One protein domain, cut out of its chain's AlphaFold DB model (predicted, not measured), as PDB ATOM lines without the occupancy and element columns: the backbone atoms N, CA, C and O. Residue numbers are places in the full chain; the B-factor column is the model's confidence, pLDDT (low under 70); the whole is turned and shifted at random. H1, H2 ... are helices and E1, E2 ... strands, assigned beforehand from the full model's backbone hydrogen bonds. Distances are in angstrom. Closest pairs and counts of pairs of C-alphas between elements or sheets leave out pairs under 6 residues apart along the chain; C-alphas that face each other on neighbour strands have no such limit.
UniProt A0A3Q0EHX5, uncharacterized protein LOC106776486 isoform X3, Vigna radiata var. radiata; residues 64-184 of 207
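Overview. This is residues 64 to 184 of the 207 residues of the protein "uncharacterized protein LOC106776486 isoform X3" of Vigna radiata var. radiata (UniProt A0A3Q0EHX5). A small closed barrel of five strands has two of them, E1 and E2, running on past the ring as a long two-stranded arm, residues 77 to 84 beside 105 to 112, with a large loop at its tip. One short helix, H1, packs on the outside of the barrel over E2 and E1, and residues 96 to 101 of the loop stick out free. The printed part has 121 residues, with five named strands and one named helix in the order E1 E2 E3 H1 E4 E5; the class is mostly strand, and round the mixed ring run E1, E2, E3, E5, E4 and back to E1. It is only just compact, close to loose, with a radius of gyration of the C-alphas of 16.1 A and spans of 46 by 35 by 20 A.

Arrangement. In the barrel, E1, residues 64 to 84, and E2, residues 105 to 121, form an antiparallel hairpin at 173 degrees, with N 74 and O 115 at 2.9 A. E1 bends by 139 degrees at residue 67 and E2 by 76 degrees at residue 112. E3, residues 128 to 135, forms a hairpin with E2, antiparallel at 139 degrees, with N 116 and O 133 at 2.8 A; E1, E2 and E3 are a meander, each strand the antiparallel neighbour of the one before. E5, residues 174 to 176, is parallel to E3 at 63 degrees, with N 175 and O 132 at 2.9 A. E4, residues 163 to 169, forms an antiparallel hairpin with E5 at 124 degrees, with N 176 and O 167 at 2.8 A. E4 and E1 are antiparallel neighbours that close the ring, with N 66 and O 166 at 2.8 A. H1, residues 148 to 157, is on the barrel, outside it, at a height over the sheet of 8.4 A. It runs along the strands, at 18 degrees to E2 on the local plane, over E2 and only just over E1, on which 3 of its C-alphas fall. The closest C-alphas of E2 and H1 are those of Ser 114 and Ala 151, 5.2 A apart. In H1 every O i to N i+4 pair is within hydrogen-bond range.

Along the chain. E1 begins at C-alpha 64 (-36.542, -46.794, -104.332) and measures 32.2 A from first to last C-alpha. E2 measures 40.9 A, E3 22.0 A, E4 17.9 A, H1 14.6 A and E5 6.9 A. E5 ends at C-alpha 176 (-30.198, -41.680, -98.380).

Size, cuts and confidence. The two C-alphas farthest apart are those of Leu 87 and Gly 126, 48.2 A. The printed part has no cut; the links E1 to E2 and E3 to H1 are long. The pLDDT is under 70 at residues 82 to 105 and 180 to 184.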
ATOM      1  N   LEU A  64     -35.144 -47.190-104.188       85.12
ATOM      2  CA  LEU A  64     -36.542 -46.794-104.332       85.12
ATOM      3  C   LEU A  64     -36.839 -45.534-103.510       85.12
ATOM      4  O   LEU A  64     -36.353 -45.420-102.380       85.12
ATOM      5  N   PRO A  65     -37.647 -44.597-104.040       88.88
ATOM      6  CA  PRO A  65     -38.117 -43.450-103.274       88.88
ATOM      7  C   PRO A  65     -39.133 -43.891-102.206       88.88
ATOM      8  O   PRO A  65     -39.982 -44.747-102.452       88.88
ATOM      9  N   SER A  66     -39.058 -43.297-101.016       90.12
ATOM     10  CA  SER A  66     -40.010 -43.483 -99.915       90.12
ATOM     11  C   SER A  66     -40.093 -42.222 -99.048       90.12
ATOM     12  O   SER A  66     -39.396 -41.230 -99.280       90.12
ATOM     13  N   GLN A  67     -40.965 -42.261 -98.045       91.62
ATOM     14  CA  GLN A  67     -41.069 -41.256 -96.998       91.62
ATOM     15  C   GLN A  67     -40.453 -41.795 -95.707       91.62
ATOM     16  O   GLN A  67     -40.876 -42.828 -95.185       91.62
ATOM     17  N   CYS A  68     -39.452 -41.078 -95.203       92.00
ATOM     18  CA  CYS A  68     -38.706 -41.440 -94.010       92.00
ATOM     19  C   CYS A  68     -38.999 -40.465 -92.880       92.00
ATOM     20  O   CYS A  68     -38.748 -39.266 -93.001       92.00
ATOM     21  N   LYS A  69     -39.478 -40.991 -91.758       94.44
ATOM     22  CA  LYS A  69     -39.674 -40.252 -90.518       94.44
ATOM     23  C   LYS A  69     -38.407 -40.305 -89.675       94.44
ATOM     24  O   LYS A  69     -37.876 -41.383 -89.422       94.44
ATOM     25  N   ILE A  70     -37.929 -39.158 -89.206       93.81
ATOM     26  CA  ILE A  70     -36.728 -39.099 -88.368       93.81
ATOM     27  C   ILE A  70     -37.096 -39.382 -86.911       93.81
ATOM     28  O   ILE A  70     -37.886 -38.662 -86.309       93.81
ATOM     29  N   VAL A  71     -36.499 -40.421 -86.334       94.31
ATOM     30  CA  VAL A  71     -36.738 -40.867 -84.952       94.31
ATOM     31  C   VAL A  71     -35.729 -40.248 -83.994       94.31
ATOM     32  O   VAL A  71     -36.079 -39.835 -82.892       94.31
ATOM     33  N   SER A  72     -34.467 -40.175 -84.408       93.94
ATOM     34  CA  SER A  72     -33.403 -39.567 -83.615       93.94
ATOM     35  C   SER A  72     -32.321 -38.989 -84.511       93.94
ATOM     36  O   SER A  72     -32.090 -39.475 -85.621       93.94
ATOM     37  N   THR A  73     -31.629 -37.977 -84.003       93.50
ATOM     38  CA  THR A  73     -30.513 -37.328 -84.687       93.50
ATOM     39  C   THR A  73     -29.278 -37.331 -83.786       93.50
ATOM     40  O   THR A  73     -29.400 -37.314 -82.562       93.50
ATOM     41  N   GLY A  74     -28.091 -37.374 -84.383       92.75
ATOM     42  CA  GLY A  74     -26.817 -37.290 -83.673       92.75
ATOM     43  C   GLY A  74     -25.671 -36.907 -84.605       92.75
ATOM     44  O   GLY A  74     -25.833 -36.887 -85.825       92.75
ATOM     45  N   VAL A  75     -24.506 -36.624 -84.029       93.69
ATOM     46  CA  VAL A  75     -23.242 -36.483 -84.761       93.69
ATOM     47  C   VAL A  75     -22.300 -37.569 -84.279       93.69
ATOM     48  O   VAL A  75     -22.126 -37.747 -83.075       93.69
ATOM     49  N   ASP A  76     -21.701 -38.280 -85.224       92.75
ATOM     50  CA  ASP A  76     -20.779 -39.374 -84.945       92.75
ATOM     51  C   ASP A  76     -19.590 -39.334 -85.913       92.75
ATOM     52  O   ASP A  76     -19.632 -38.693 -86.971       92.75
ATOM     53  N   ILE A  77     -18.511 -40.018 -85.545       90.19
ATOM     54  CA  ILE A  77     -17.354 -40.214 -86.411       90.19
ATOM     55  C   ILE A  77     -17.600 -41.462 -87.257       90.19
ATOM     56  O   ILE A  77     -17.848 -42.554 -86.747       90.19
ATOM     57  N   ARG A  78     -17.484 -41.318 -88.575       87.75
ATOM     58  CA  ARG A  78     -17.534 -42.430 -89.524       87.75
ATOM     59  C   ARG A  78     -16.156 -42.733 -90.074       87.75
ATOM     60  O   ARG A  78     -15.337 -41.841 -90.287       87.75
ATOM     61  N   SER A  79     -15.912 -44.020 -90.301       82.56
ATOM     62  CA  SER A  79     -14.686 -44.518 -90.913       82.56
ATOM     63  C   SER A  79     -14.986 -45.102 -92.285       82.56
ATOM     64  O   SER A  79     -15.821 -45.998 -92.411       82.56
ATOM     65  N   SER A  80     -14.251 -44.659 -93.296       77.19
ATOM     66  CA  SER A  80     -14.214 -45.302 -94.609       77.19
ATOM     67  C   SER A  80     -12.829 -45.882 -94.847       77.19
ATOM     68  O   SER A  80     -11.829 -45.192 -94.636       77.19
ATOM     69  N   LYS A  81     -12.751 -47.127 -95.317       75.38
ATOM     70  CA  LYS A  81     -11.484 -47.699 -95.775       75.38
ATOM     71  C   LYS A  81     -11.196 -47.172 -97.177       75.38
ATOM     72  O   LYS A  81     -11.956 -47.440 -98.101       75.38
ATOM     73  N   ILE A  82     -10.107 -46.433 -97.319       69.62
ATOM     74  CA  ILE A  82      -9.591 -45.982 -98.609       69.62
ATOM     75  C   ILE A  82      -8.381 -46.850 -98.924       69.62
ATOM     76  O   ILE A  82      -7.535 -47.077 -98.063       69.62
ATOM     77  N   CYS A  83      -8.310 -47.371-100.138       66.94
ATOM     78  CA  CYS A  83      -7.155 -48.116-100.617       66.94
ATOM     79  C   CYS A  83      -6.518 -47.338-101.762       66.94
ATOM     80  O   CYS A  83      -7.239 -46.792-102.585       66.94
ATOM     81  N   GLU A  84      -5.189 -47.270-101.803       59.41
ATOM     82  CA  GLU A  84      -4.422 -46.679-102.905       59.41
ATOM     83  C   GLU A  84      -3.968 -47.805-103.859       59.41
ATOM     84  O   GLU A  84      -3.244 -48.716-103.443       59.41
ATOM     85  N   ILE A  85      -4.394 -47.780-105.131       56.34
ATOM     86  CA  ILE A  85      -3.973 -48.741-106.164       56.34
ATOM     87  C   ILE A  85      -2.746 -48.104-106.784       56.34
ATOM     88  O   ILE A  85      -2.851 -47.346-107.741       56.34
ATOM     89  N   GLY A  86      -1.570 -48.369-106.211       54.56
ATOM     90  CA  GLY A  86      -0.292 -47.915-106.774       54.56
ATOM     91  C   GLY A  86      -0.325 -46.460-107.271       54.56
ATOM     92  O   GLY A  86      -0.779 -45.576-106.558       54.56
ATOM     93  N   LEU A  87       0.125 -46.213-108.506       40.56
ATOM     94  CA  LEU A  87       0.206 -44.888-109.149       40.56
ATOM     95  C   LEU A  87      -1.126 -44.110-109.288       40.56
ATOM     96  O   LEU A  87      -1.094 -42.990-109.794       40.56
ATOM     97  N   LEU A  88      -2.269 -44.651-108.847       43.53
ATOM     98  CA  LEU A  88      -3.564 -43.972-108.868       43.53
ATOM     99  C   LEU A  88      -4.267 -43.953-107.502       43.53
ATOM    100  O   LEU A  88      -4.580 -44.980-106.894       43.53
ATOM    101  N   ASN A  89      -4.650 -42.745-107.086       43.50
ATOM    102  CA  ASN A  89      -5.509 -42.479-105.932       43.50
ATOM    103  C   ASN A  89      -6.988 -42.745-106.266       43.50
ATOM    104  O   ASN A  89      -7.808 -41.829-106.299       43.50
ATOM    105  N   TYR A  90      -7.348 -43.993-106.546       51.12
ATOM    106  CA  TYR A  90      -8.748 -44.369-106.731       51.12
ATOM    107  C   TYR A  90      -9.498 -44.402-105.380       51.12
ATOM    108  O   TYR A  90      -9.070 -45.033-104.416       51.12
ATOM    109  N   LYS A  91     -10.663 -43.747-105.293       47.12
ATOM    110  CA  LYS A  91     -11.658 -44.039-104.247       47.12
ATOM    111  C   LYS A  91     -12.514 -45.204-104.735       47.12
ATOM    112  O   LYS A  91     -13.461 -44.993-105.490       47.12
ATOM    113  N   ALA A  92     -12.192 -46.432-104.335       46.00
ATOM    114  CA  ALA A  92     -13.097 -47.548-104.595       46.00
ATOM    115  C   ALA A  92     -14.365 -47.402-103.752       46.00
ATOM    116  O   ALA A  92     -14.336 -47.503-102.527       46.00
ATOM    117  N   LYS A  93     -15.474 -47.155-104.447       44.28
ATOM    118  CA  LYS A  93     -16.821 -47.065-103.880       44.28
ATOM    119  C   LYS A  93     -17.340 -48.430-103.398       44.28
ATOM    120  O   LYS A  93     -18.139 -48.462-102.472       44.28
ATOM    121  N   ASP A  94     -16.780 -49.521-103.924       42.88
ATOM    122  CA  ASP A  94     -17.107 -50.901-103.562       42.88
ATOM    123  C   ASP A  94     -15.829 -51.717-103.301       42.88
ATOM    124  O   ASP A  94     -15.423 -52.556-104.101       42.88
ATOM    125  N   VAL A  95     -15.164 -51.501-102.159       39.94
ATOM    126  CA  VAL A  95     -14.173 -52.476-101.651       39.94
ATOM    127  C   VAL A  95     -14.911 -53.569-100.877       39.94
ATOM    128  O   VAL A  95     -14.673 -53.796 -99.689       39.94
ATOM    129  N   PHE A  96     -15.837 -54.260-101.541       36.22
ATOM    130  CA  PHE A  96     -16.349 -55.533-101.045       36.22
ATOM    131  C   PHE A  96     -15.363 -56.641-101.411       36.22
ATOM    132  O   PHE A  96     -15.625 -57.486-102.253       36.22
ATOM    133  N   GLN A  97     -14.208 -56.646-100.747       35.41
ATOM    134  CA  GLN A  97     -13.413 -57.862-100.616       35.41
ATOM    135  C   GLN A  97     -12.672 -57.811 -99.284       35.41
ATOM    136  O   GLN A  97     -11.568 -57.290 -99.142       35.41
ATOM    137  N   HIS A  98     -13.360 -58.305 -98.256       39.69
ATOM    138  CA  HIS A  98     -12.867 -58.408 -96.883       39.69
ATOM    139  C   HIS A  98     -11.833 -59.532 -96.690       39.69
ATOM    140  O   HIS A  98     -11.470 -59.830 -95.559       39.69
ATOM    141  N   PHE A  99     -11.353 -60.161 -97.763       40.53
ATOM    142  CA  PHE A  99     -10.591 -61.403 -97.674       40.53
ATOM    143  C   PHE A  99      -9.531 -61.512 -98.769       40.53
ATOM    144  O   PHE A  99      -9.574 -62.405 -99.595       40.53
ATOM    145  N   GLU A 100      -8.553 -60.610 -98.772       40.38
ATOM    146  CA  GLU A 100      -7.208 -60.966 -99.229       40.38
ATOM    147  C   GLU A 100      -6.204 -59.914 -98.769       40.38
ATOM    148  O   GLU A 100      -6.526 -58.727 -98.676       40.38
ATOM    149  N   ARG A 101      -4.984 -60.348 -98.428       42.75
ATOM    150  CA  ARG A 101      -3.851 -59.460 -98.135       42.75
ATOM    151  C   ARG A 101      -3.527 -58.680 -99.411       42.75
ATOM    152  O   ARG A 101      -2.716 -59.115-100.222       42.75
ATOM    153  N   SER A 102      -4.227 -57.573 -99.632       49.53
ATOM    154  CA  SER A 102      -4.139 -56.820-100.873       49.53
ATOM    155  C   SER A 102      -2.756 -56.185-101.016       49.53
ATOM    156  O   SER A 102      -2.190 -55.637-100.072       49.53
ATOM    157  N   LYS A 103      -2.219 -56.224-102.236       53.94
ATOM    158  CA  LYS A 103      -0.964 -55.595-102.693       53.94
ATOM    159  C   LYS A 103      -0.967 -54.050-102.577       53.94
ATOM    160  O   LYS A 103      -0.083 -53.387-103.109       53.94
ATOM    161  N   PHE A 104      -1.970 -53.469-101.916       58.97
ATOM    162  CA  PHE A 104      -2.343 -52.056-101.950       58.97
ATOM    163  C   PHE A 104      -2.328 -51.447-100.544       58.97
ATOM    164  O   PHE A 104      -2.796 -52.062 -99.583       58.97
ATOM    165  N   ARG A 105      -1.803 -50.221-100.414       63.84
ATOM    166  CA  ARG A 105      -1.733 -49.516 -99.128       63.84
ATOM    167  C   ARG A 105      -3.122 -48.962 -98.809       63.84
ATOM    168  O   ARG A 105      -3.569 -47.998 -99.419       63.84
ATOM    169  N   CYS A 106      -3.826 -49.602 -97.880       71.88
ATOM    170  CA  CYS A 106      -5.118 -49.121 -97.400       71.88
ATOM    171  C   CYS A 106      -4.966 -48.337 -96.095       71.88
ATOM    172  O   CYS A 106      -4.224 -48.744 -95.202       71.88
ATOM    173  N   ARG A 107      -5.716 -47.244 -95.965       73.06
ATOM    174  CA  ARG A 107      -5.818 -46.429 -94.757       73.06
ATOM    175  C   ARG A 107      -7.286 -46.221 -94.395       73.06
ATOM    176  O   ARG A 107      -8.145 -46.088 -95.264       73.06
ATOM    177  N   TYR A 108      -7.573 -46.191 -93.098       79.06
ATOM    178  CA  TYR A 108      -8.868 -45.739 -92.605       79.06
ATOM    179  C   TYR A 108      -8.888 -44.216 -92.550       79.06
ATOM    180  O   TYR A 108      -8.042 -43.594 -91.910       79.06
ATOM    181  N   ASP A 109      -9.866 -43.632 -93.224       77.38
ATOM    182  CA  ASP A 109     -10.138 -42.206 -93.184       77.38
ATOM    183  C   ASP A 109     -11.337 -41.957 -92.266       77.38
ATOM    184  O   ASP A 109     -12.406 -42.544 -92.452       77.38
ATOM    185  N   TYR A 110     -11.145 -41.078 -91.282       85.06
ATOM    186  CA  TYR A 110     -12.163 -40.691 -90.307       85.06
ATOM    187  C   TYR A 110     -12.752 -39.323 -90.658       85.06
ATOM    188  O   TYR A 110     -12.022 -38.386 -91.006       85.06
ATOM    189  N   TYR A 111     -14.072 -39.200 -90.570       85.00
ATOM    190  CA  TYR A 111     -14.789 -37.956 -90.831       85.00
ATOM    191  C   TYR A 111     -16.000 -37.804 -89.914       85.00
ATOM    192  O   TYR A 111     -16.590 -38.789 -89.479       85.00
ATOM    193  N   TRP A 112     -16.368 -36.558 -89.628       90.94
ATOM    194  CA  TRP A 112     -17.601 -36.246 -88.912       90.94
ATOM    195  C   TRP A 112     -18.797 -36.397 -89.848       90.94
ATOM    196  O   TRP A 112     -18.750 -35.936 -90.989       90.94
ATOM    197  N   ALA A 113     -19.869 -37.019 -89.371       91.19
ATOM    198  CA  ALA A 113     -21.121 -37.119 -90.105       91.19
ATOM    199  C   ALA A 113     -22.311 -36.944 -89.161       91.19
ATOM    200  O   ALA A 113     -22.285 -37.372 -88.006       91.19
ATOM    201  N   SER A 114     -23.373 -36.331 -89.670       92.06
ATOM    202  CA  SER A 114     -24.673 -36.344 -89.010       92.06
ATOM    203  C   SER A 114     -25.322 -37.702 -89.264       92.06
ATOM    204  O   SER A 114     -25.420 -38.143 -90.412       92.06
ATOM    205  N   VAL A 115     -25.762 -38.362 -88.198       92.81
ATOM    206  CA  VAL A 115     -26.406 -39.673 -88.238       92.81
ATOM    207  C   VAL A 115     -27.863 -39.515 -87.835       92.81
ATOM    208  O   VAL A 115     -28.186 -38.931 -86.799       92.81
ATOM    209  N   PHE A 116     -28.751 -40.070 -88.648       93.56
ATOM    210  CA  PHE A 116     -30.189 -40.031 -88.441       93.56
ATOM    211  C   PHE A 116     -30.714 -41.455 -88.347       93.56
ATOM    212  O   PHE A 116     -30.440 -42.283 -89.215       93.56
ATOM    213  N   LYS A 117     -31.488 -41.745 -87.306       94.38
ATOM    214  CA  LYS A 117     -32.295 -42.962 -87.246       94.38
ATOM    215  C   LYS A 117     -33.623 -42.653 -87.908       94.38
ATOM    216  O   LYS A 117     -34.319 -41.737 -87.469       94.38
ATOM    217  N   VAL A 118     -33.955 -43.389 -88.957       94.06
ATOM    218  CA  VAL A 118     -35.157 -43.162 -89.754       94.06
ATOM    219  C   VAL A 118     -36.050 -44.389 -89.761       94.06
ATOM    220  O   VAL A 118     -35.579 -45.519 -89.857       94.06
ATOM    221  N   GLU A 119     -37.346 -44.145 -89.672       94.06
ATOM    222  CA  GLU A 119     -38.399 -45.120 -89.917       94.06
ATOM    223  C   GLU A 119     -38.949 -44.892 -91.317       94.06
ATOM    224  O   GLU A 119     -39.304 -43.769 -91.671       94.06
ATOM    225  N   TYR A 120     -39.023 -45.944 -92.121       91.19
ATOM    226  CA  TYR A 120     -39.596 -45.874 -93.458       91.19
ATOM    227  C   TYR A 120     -40.506 -47.063 -93.701       91.19
ATOM    228  O   TYR A 120     -40.336 -48.134 -93.116       91.19
ATOM    229  N   LYS A 121     -41.488 -46.873 -94.576       90.00
ATOM    230  CA  LYS A 121     -42.348 -47.964 -95.017       90.00
ATOM    231  C   LYS A 121     -41.707 -48.622 -96.229       90.00
ATOM    232  O   LYS A 121     -41.487 -47.959 -97.246       90.00
ATOM    233  N   ASP A 122     -41.385 -49.904 -96.104       86.44
ATOM    234  CA  ASP A 122     -40.916 -50.689 -97.237       86.44
ATOM    235  C   ASP A 122     -42.074 -50.902 -98.220       86.44
ATOM    236  O   ASP A 122     -43.199 -51.228 -97.836       86.44
ATOM    237  N   HIS A 123     -41.793 -50.677 -99.499       84.88
ATOM    238  CA  HIS A 123     -42.789 -50.748-100.558       84.88
ATOM    239  C   HIS A 123     -43.217 -52.193-100.831       84.88
ATOM    240  O   HIS A 123     -44.369 -52.431-101.186       84.88
ATOM    241  N   PHE A 124     -42.309 -53.161-100.665       82.00
ATOM    242  CA  PHE A 124     -42.595 -54.563-100.972       82.00
ATOM    243  C   PHE A 124     -43.286 -55.283 -99.815       82.00
ATOM    244  O   PHE A 124     -44.283 -55.967-100.032       82.00
ATOM    245  N   SER A 125     -42.785 -55.126 -98.587       83.62
ATOM    246  CA  SER A 125     -43.384 -55.775 -97.412       83.62
ATOM    247  C   SER A 125     -44.549 -54.993 -96.800       83.62
ATOM    248  O   SER A 125     -45.323 -55.555 -96.027       83.62
ATOM    249  N   GLY A 126     -44.670 -53.692 -97.086       83.50
ATOM    250  CA  GLY A 126     -45.638 -52.811 -96.432       83.50
ATOM    251  C   GLY A 126     -45.375 -52.591 -94.938       83.50
ATOM    252  O   GLY A 126     -46.166 -51.905 -94.285       83.50
ATOM    253  N   GLN A 127     -44.286 -53.146 -94.395       87.19
ATOM    254  CA  GLN A 127     -43.900 -53.023 -92.995       87.19
ATOM    255  C   GLN A 127     -43.050 -51.774 -92.764       87.19
ATOM    256  O   GLN A 127     -42.299 -51.327 -93.635       87.19
ATOM    257  N   THR A 128     -43.160 -51.217 -91.559       89.38
ATOM    258  CA  THR A 128     -42.280 -50.137 -91.110       89.38
ATOM    259  C   THR A 128     -40.938 -50.730 -90.706       89.38
ATOM    260  O   THR A 128     -40.867 -51.564 -89.807       89.38
ATOM    261  N   GLN A 129     -39.880 -50.291 -91.373       90.38
ATOM    262  CA  GLN A 129     -38.504 -50.685 -91.115       90.38
ATOM    263  C   GLN A 129     -37.721 -49.510 -90.540       90.38
ATOM    264  O   GLN A 129     -38.019 -48.344 -90.807       90.38
ATOM    265  N   VAL A 130     -36.697 -49.828 -89.755       91.38
ATOM    266  CA  VAL A 130     -35.792 -48.844 -89.163       91.38
ATOM    267  C   VAL A 130     -34.436 -48.950 -89.845       91.38
ATOM    268  O   VAL A 130     -33.860 -50.032 -89.934       91.38
ATOM    269  N   ALA A 131     -33.903 -47.820 -90.293       91.81
ATOM    270  CA  ALA A 131     -32.586 -47.736 -90.909       91.81
ATOM    271  C   ALA A 131     -31.832 -46.486 -90.459       91.81
ATOM    272  O   ALA A 131     -32.368 -45.608 -89.779       91.81
ATOM    273  N   PHE A 132     -30.562 -46.413 -90.850       91.56
ATOM    274  CA  PHE A 132     -29.723 -45.251 -90.598       91.56
ATOM    275  C   PHE A 132     -29.510 -44.454 -91.878       91.56
ATOM    276  O   PHE A 132     -29.274 -45.020 -92.944       91.56
ATOM    277  N   ALA A 133     -29.561 -43.134 -91.760       90.69
ATOM    278  CA  ALA A 133     -29.145 -42.214 -92.801       90.69
ATOM    279  C   ALA A 133     -27.948 -41.392 -92.322       90.69
ATOM    280  O   ALA A 133     -27.849 -41.036 -91.148       90.69
ATOM    281  N   GLU A 134     -27.033 -41.105 -93.241       89.31
ATOM    282  CA  GLU A 134     -25.785 -40.395 -92.962       89.31
ATOM    283  C   GLU A 134     -25.660 -39.183 -93.887       89.31
ATOM    284  O   GLU A 134     -25.936 -39.265 -95.090       89.31
ATOM    285  N   ALA A 135     -25.249 -38.052 -93.317       88.56
ATOM    286  CA  ALA A 135     -24.958 -36.825 -94.044       88.56
ATOM    287  C   ALA A 135     -23.570 -36.302 -93.620       88.56
ATOM    288  O   ALA A 135     -23.428 -35.801 -92.502       88.56
ATOM    289  N   PRO A 136     -22.534 -36.409 -94.473       82.81
ATOM    290  CA  PRO A 136     -22.535 -36.989 -95.820       82.81
ATOM    291  C   PRO A 136     -22.673 -38.522 -95.795       82.81
ATOM    292  O   PRO A 136     -22.286 -39.183 -94.835       82.81
ATOM    293  N   ASN A 137     -23.213 -39.091 -96.873       78.88
ATOM    294  CA  ASN A 137     -23.443 -40.539 -97.035       78.88
ATOM    295  C   ASN A 137     -22.167 -41.301 -97.426       78.88
ATOM    296  O   ASN A 137     -22.142 -42.530 -97.409       78.88
ATOM    297  N   GLU A 138     -21.135 -40.567 -97.831       76.19
ATOM    298  CA  GLU A 138     -19.868 -41.073 -98.337       76.19
ATOM    299  C   GLU A 138     -18.730 -40.184 -97.818       76.19
ATOM    300  O   GLU A 138     -18.922 -39.012 -97.480       76.19
ATOM    301  N   ALA A 139     -17.516 -40.731 -97.771       75.56
ATOM    302  CA  ALA A 139     -16.348 -39.973 -97.354       75.56
ATOM    303  C   ALA A 139     -15.995 -38.905 -98.397       75.56
ATOM    304  O   ALA A 139     -15.489 -39.212 -99.483       75.56
ATOM    305  N   LEU A 140     -16.216 -37.636 -98.055       76.62
ATOM    306  CA  LEU A 140     -15.856 -36.500 -98.904       76.62
ATOM    307  C   LEU A 140     -14.323 -36.317 -98.999       76.62
ATOM    308  O   LEU A 140     -13.572 -36.816 -98.148       76.62
ATOM    309  N   PRO A 141     -13.813 -35.665-100.063       74.00
ATOM    310  CA  PRO A 141     -12.411 -35.244-100.145       74.00
ATOM    311  C   PRO A 141     -11.990 -34.390 -98.942       74.00
ATOM    312  O   PRO A 141     -12.827 -33.718 -98.345       74.00
ATOM    313  N   LEU A 142     -10.692 -34.375 -98.610       75.75
ATOM    314  CA  LEU A 142     -10.170 -33.652 -97.438       75.75
ATOM    315  C   LEU A 142     -10.582 -32.171 -97.416       75.75
ATOM    316  O   LEU A 142     -11.007 -31.681 -96.376       75.75
ATOM    317  N   TYR A 143     -10.529 -31.492 -98.564       75.25
ATOM    318  CA  TYR A 143     -10.883 -30.072 -98.682       75.25
ATOM    319  C   TYR A 143     -12.374 -29.781 -98.457       75.25
ATOM    320  O   TYR A 143     -12.734 -28.635 -98.216       75.25
ATOM    321  N   CYS A 144     -13.238 -30.796 -98.535       78.00
ATOM    322  CA  CYS A 144     -14.678 -30.649 -98.337       78.00
ATOM    323  C   CYS A 144     -15.225 -31.517 -97.205       78.00
ATOM    324  O   CYS A 144     -16.416 -31.821 -97.135       78.00
ATOM    325  N   ARG A 145     -14.347 -31.964 -96.310       80.62
ATOM    326  CA  ARG A 145     -14.761 -32.750 -95.159       80.62
ATOM    327  C   ARG A 145     -15.440 -31.820 -94.149       80.62
ATOM    328  O   ARG A 145     -14.829 -30.828 -93.749       80.62
ATOM    329  N   PRO A 146     -16.674 -32.118 -93.710       85.31
ATOM    330  CA  PRO A 146     -17.318 -31.307 -92.693       85.31
ATOM    331  C   PRO A 146     -16.541 -31.418 -91.379       85.31
ATOM    332  O   PRO A 146     -16.090 -32.496 -90.979       85.31
ATOM    333  N   ASN A 147     -16.386 -30.284 -90.702       89.00
ATOM    334  CA  ASN A 147     -15.961 -30.265 -89.310       89.00
ATOM    335  C   ASN A 147     -17.141 -30.652 -88.396       89.00
ATOM    336  O   ASN A 147     -18.285 -30.756 -88.849       89.00
ATOM    337  N   PHE A 148     -16.871 -30.842 -87.102       90.81
ATOM    338  CA  PHE A 148     -17.911 -31.170 -86.124       90.81
ATOM    339  C   PHE A 148     -19.071 -30.162 -86.147       90.81
ATOM    340  O   PHE A 148     -20.226 -30.566 -86.196       90.81
ATOM    341  N   GLY A 149     -18.777 -28.858 -86.188       90.56
ATOM    342  CA  GLY A 149     -19.799 -27.808 -86.213       90.56
ATOM    343  C   GLY A 149     -20.686 -27.855 -87.461       90.56
ATOM    344  O   GLY A 149     -21.893 -27.675 -87.361       90.56
ATOM    345  N   ALA A 150     -20.125 -28.165 -88.627       88.81
ATOM    346  CA  ALA A 150     -20.872 -28.330 -89.870       88.81
ATOM    347  C   ALA A 150     -21.761 -29.585 -89.843       88.81
ATOM    348  O   ALA A 150     -22.908 -29.536 -90.289       88.81
ATOM    349  N   ALA A 151     -21.264 -30.694 -89.286       90.50
ATOM    350  CA  ALA A 151     -22.076 -31.890 -89.054       90.50
ATOM    351  C   ALA A 151     -23.190 -31.622 -88.025       90.50
ATOM    352  O   ALA A 151     -24.331 -32.043 -88.213       90.50
ATOM    353  N   TRP A 152     -22.903 -30.854 -86.977       91.62
ATOM    354  CA  TRP A 152     -23.890 -30.434 -85.987       91.62
ATOM    355  C   TRP A 152     -24.966 -29.546 -86.620       91.62
ATOM    356  O   TRP A 152     -26.145 -29.849 -86.528       91.62
ATOM    357  N   LEU A 153     -24.596 -28.516 -87.382       90.31
ATOM    358  CA  LEU A 153     -25.557 -27.664 -88.094       90.31
ATOM    359  C   LEU A 153     -26.437 -28.453 -89.070       90.31
ATOM    360  O   LEU A 153     -27.637 -28.201 -89.163       90.31
ATOM    361  N   THR A 154     -25.867 -29.434 -89.771       88.81
ATOM    362  CA  THR A 154     -26.635 -30.326 -90.648       88.81
ATOM    363  C   THR A 154     -27.633 -31.176 -89.866       88.81
ATOM    364  O   THR A 154     -28.761 -31.353 -90.322       88.81
ATOM    365  N   GLN A 155     -27.271 -31.642 -88.668       90.44
ATOM    366  CA  GLN A 155     -28.196 -32.338 -87.774       90.44
ATOM    367  C   GLN A 155     -29.423 -31.467 -87.442       90.44
ATOM    368  O   GLN A 155     -30.535 -31.982 -87.436       90.44
ATOM    369  N   TYR A 156     -29.240 -30.156 -87.224       88.62
ATOM    370  CA  TYR A 156     -30.327 -29.219 -86.884       88.62
ATOM    371  C   TYR A 156     -31.252 -28.867 -88.054       88.62
ATOM    372  O   TYR A 156     -32.372 -28.411 -87.821       88.62
ATOM    373  N   LYS A 157     -30.819 -29.068 -89.305       88.12
ATOM    374  CA  LYS A 157     -31.681 -28.850 -90.481       88.12
ATOM    375  C   LYS A 157     -32.841 -29.842 -90.535       88.12
ATOM    376  O   LYS A 157     -33.890 -29.519 -91.082       88.12
ATOM    377  N   PHE A 158     -32.644 -31.030 -89.973       88.88
ATOM    378  CA  PHE A 158     -33.639 -32.085 -89.948       88.88
ATOM    379  C   PHE A 158     -34.272 -32.191 -88.566       88.88
ATOM    380  O   PHE A 158     -33.596 -32.451 -87.568       88.88
ATOM    381  N   LYS A 159     -35.588 -32.020 -88.498       90.75
ATOM    382  CA  LYS A 159     -36.323 -32.098 -87.239       90.75
ATOM    383  C   LYS A 159     -36.716 -33.536 -86.928       90.75
ATOM    384  O   LYS A 159     -37.121 -34.306 -87.798       90.75
ATOM    385  N   VAL A 160     -36.616 -33.889 -85.649       92.62
ATOM    386  CA  VAL A 160     -37.129 -35.161 -85.132       92.62
ATOM    387  C   VAL A 160     -38.650 -35.174 -85.266       92.62
ATOM    388  O   VAL A 160     -39.299 -34.146 -85.088       92.62
ATOM    389  N   ASN A 161     -39.216 -36.347 -85.542       93.75
ATOM    390  CA  ASN A 161     -40.644 -36.596 -85.718       93.75
ATOM    391  C   ASN A 161     -41.258 -35.979 -86.993       93.75
ATOM    392  O   ASN A 161     -42.467 -36.081 -87.182       93.75
ATOM    393  N   GLU A 162     -40.443 -35.407 -87.882       92.19
ATOM    394  CA  GLU A 162     -40.859 -34.985 -89.223       92.19
ATOM    395  C   GLU A 162     -40.513 -36.037 -90.285       92.19
ATOM    396  O   GLU A 162     -39.620 -36.875 -90.106       92.19
ATOM    397  N   THR A 163     -41.248 -35.982 -91.396       92.12
ATOM    398  CA  THR A 163     -41.130 -36.909 -92.522       92.12
ATOM    399  C   THR A 163     -40.494 -36.210 -93.718       92.12
ATOM    400  O   THR A 163     -40.934 -35.134 -94.116       92.12
ATOM    401  N   TYR A 164     -39.493 -36.847 -94.321       90.94
ATOM    402  CA  TYR A 164     -38.749 -36.334 -95.468       90.94
ATOM    403  C   TYR A 164     -38.727 -37.358 -96.606       90.94
ATOM    404  O   TYR A 164     -38.785 -38.568 -96.373       90.94
ATOM    405  N   ASN A 165     -38.611 -36.876 -97.844       91.69
ATOM    406  CA  ASN A 165     -38.384 -37.742 -99.001       91.69
ATOM    407  C   ASN A 165     -37.015 -38.411 -98.871       91.69
ATOM    408  O   ASN A 165     -36.036 -37.743 -98.554       91.69
ATOM    409  N   CYS A 166     -36.936 -39.711 -99.108       90.44
ATOM    410  CA  CYS A 166     -35.707 -40.478 -98.962       90.44
ATOM    411  C   CYS A 166     -35.617 -41.586-100.010       90.44
ATOM    412  O   CYS A 166     -36.618 -41.973-100.610       90.44
ATOM    413  N   TRP A 167     -34.417 -42.132-100.192       90.88
ATOM    414  CA  TRP A 167     -34.187 -43.302-101.033       90.88
ATOM    415  C   TRP A 167     -33.623 -44.432-100.190       90.88
ATOM    416  O   TRP A 167     -32.595 -44.263 -99.531       90.88
ATOM    417  N   TYR A 168     -34.281 -45.585-100.221       88.44
ATOM    418  CA  TYR A 168     -33.807 -46.787 -99.546       88.44
ATOM    419  C   TYR A 168     -33.434 -47.852-100.571       88.44
ATOM    420  O   TYR A 168     -33.963 -47.894-101.683       88.44
ATOM    421  N   THR A 169     -32.508 -48.716-100.182       85.19
ATOM    422  CA  THR A 169     -32.106 -49.876-100.967       85.19
ATOM    423  C   THR A 169     -32.602 -51.130-100.264       85.19
ATOM    424  O   THR A 169     -32.321 -51.329 -99.083       85.19
ATOM    425  N   SER A 170     -33.307 -51.997-100.989       76.06
ATOM    426  CA  SER A 170     -33.745 -53.280-100.431       76.06
ATOM    427  C   SER A 170     -32.539 -54.144-100.037       76.06
ATOM    428  O   SER A 170     -31.583 -54.269-100.801       76.06
ATOM    429  N   GLY A 171     -32.561 -54.711 -98.827       72.50
ATOM    430  CA  GLY A 171     -31.471 -55.532 -98.284       72.50
ATOM    431  C   GLY A 171     -30.316 -54.763 -97.629       72.50
ATOM    432  O   GLY A 171     -29.431 -55.392 -97.054       72.50
ATOM    433  N   ILE A 172     -30.320 -53.424 -97.649       76.25
ATOM    434  CA  ILE A 172     -29.313 -52.598 -96.966       76.25
ATOM    435  C   ILE A 172     -30.013 -51.699 -95.946       76.25
ATOM    436  O   ILE A 172     -30.867 -50.892 -96.297       76.25
ATOM    437  N   SER A 173     -29.595 -51.756 -94.681       78.69
ATOM    438  CA  SER A 173     -30.128 -50.914 -93.596       78.69
ATOM    439  C   SER A 173     -29.601 -49.466 -93.630       78.69
ATOM    440  O   SER A 173     -29.349 -48.861 -92.583       78.69
ATOM    441  N   LYS A 174     -29.379 -48.918 -94.831       84.88
ATOM    442  CA  LYS A 174     -28.904 -47.552 -95.067       84.88
ATOM    443  C   LYS A 174     -29.860 -46.822 -95.996       84.88
ATOM    444  O   LYS A 174     -30.192 -47.306 -97.074       84.88
ATOM    445  N   VAL A 175     -30.246 -45.625 -95.583       87.69
ATOM    446  CA  VAL A 175     -31.149 -44.745 -96.317       87.69
ATOM    447  C   VAL A 175     -30.403 -43.479 -96.710       87.69
ATOM    448  O   VAL A 175     -29.565 -42.968 -95.970       87.69
ATOM    449  N   ARG A 176     -30.715 -42.955 -97.893       87.50
ATOM    450  CA  ARG A 176     -30.198 -41.680 -98.380       87.50
ATOM    451  C   ARG A 176     -31.257 -40.606 -98.192       87.50
ATOM    452  O   ARG A 176     -32.357 -40.710 -98.731       87.50
ATOM    453  N   LEU A 177     -30.907 -39.588 -97.415       86.62
ATOM    454  CA  LEU A 177     -31.675 -38.351 -97.322       86.62
ATOM    455  C   LEU A 177     -31.264 -37.399 -98.458       86.62
ATOM    456  O   LEU A 177     -30.167 -37.554 -99.003       86.62
ATOM    457  N   PRO A 178     -32.103 -36.414 -98.811       81.62
ATOM    458  CA  PRO A 178     -31.756 -35.391 -99.784       81.62
ATOM    459  C   PRO A 178     -30.560 -34.599 -99.252       81.62
ATOM    460  O   PRO A 178     -30.592 -34.083 -98.134       81.62
ATOM    461  N   GLN A 179     -29.485 -34.553-100.035       72.94
ATOM    462  CA  GLN A 179     -28.239 -33.872 -99.669       72.94
ATOM    463  C   GLN A 179     -28.029 -32.564-100.430       72.94
ATOM    464  O   GLN A 179     -27.008 -31.901-100.235       72.94
ATOM    465  N   ASP A 180     -28.983 -32.188-101.277       64.69
ATOM    466  CA  ASP A 180     -28.883 -31.016-102.133       64.69
ATOM    467  C   ASP A 180     -28.637 -29.773-101.268       64.69
ATOM    468  O   ASP A 180     -29.407 -29.448-100.363       64.69
ATOM    469  N   ASN A 181     -27.505 -29.109-101.508       60.22
ATOM    470  CA  ASN A 181     -27.035 -27.926-100.779       60.22
ATOM    471  C   ASN A 181     -26.723 -28.125 -99.279       60.22
ATOM    472  O   ASN A 181     -26.548 -27.140 -98.554       60.22
ATOM    473  N   LEU A 182     -26.626 -29.361 -98.770       67.94
ATOM    474  CA  LEU A 182     -26.167 -29.585 -97.390       67.94
ATOM    475  C   LEU A 182     -24.666 -29.341 -97.252       67.94
ATOM    476  O   LEU A 182     -24.229 -28.702 -96.294       67.94
ATOM    477  N   PHE A 183     -23.910 -29.817 -98.236       63.56
ATOM    478  CA  PHE A 183     -22.470 -29.654 -98.335       63.56
ATOM    479  C   PHE A 183     -22.179 -29.134 -99.740       63.56
ATOM    480  O   PHE A 183     -22.620 -29.732-100.716       63.56
ATOM    481  N   GLY A 184     -21.464 -28.014 -99.858       60.97
ATOM    482  CA  GLY A 184     -21.153 -27.365-101.143       60.97
ATOM    483  C   GLY A 184     -20.217 -28.164-102.059       60.97
ATOM    484  O   GLY A 184     -19.614 -27.585-102.957       60.97
TER     485      GLY A 184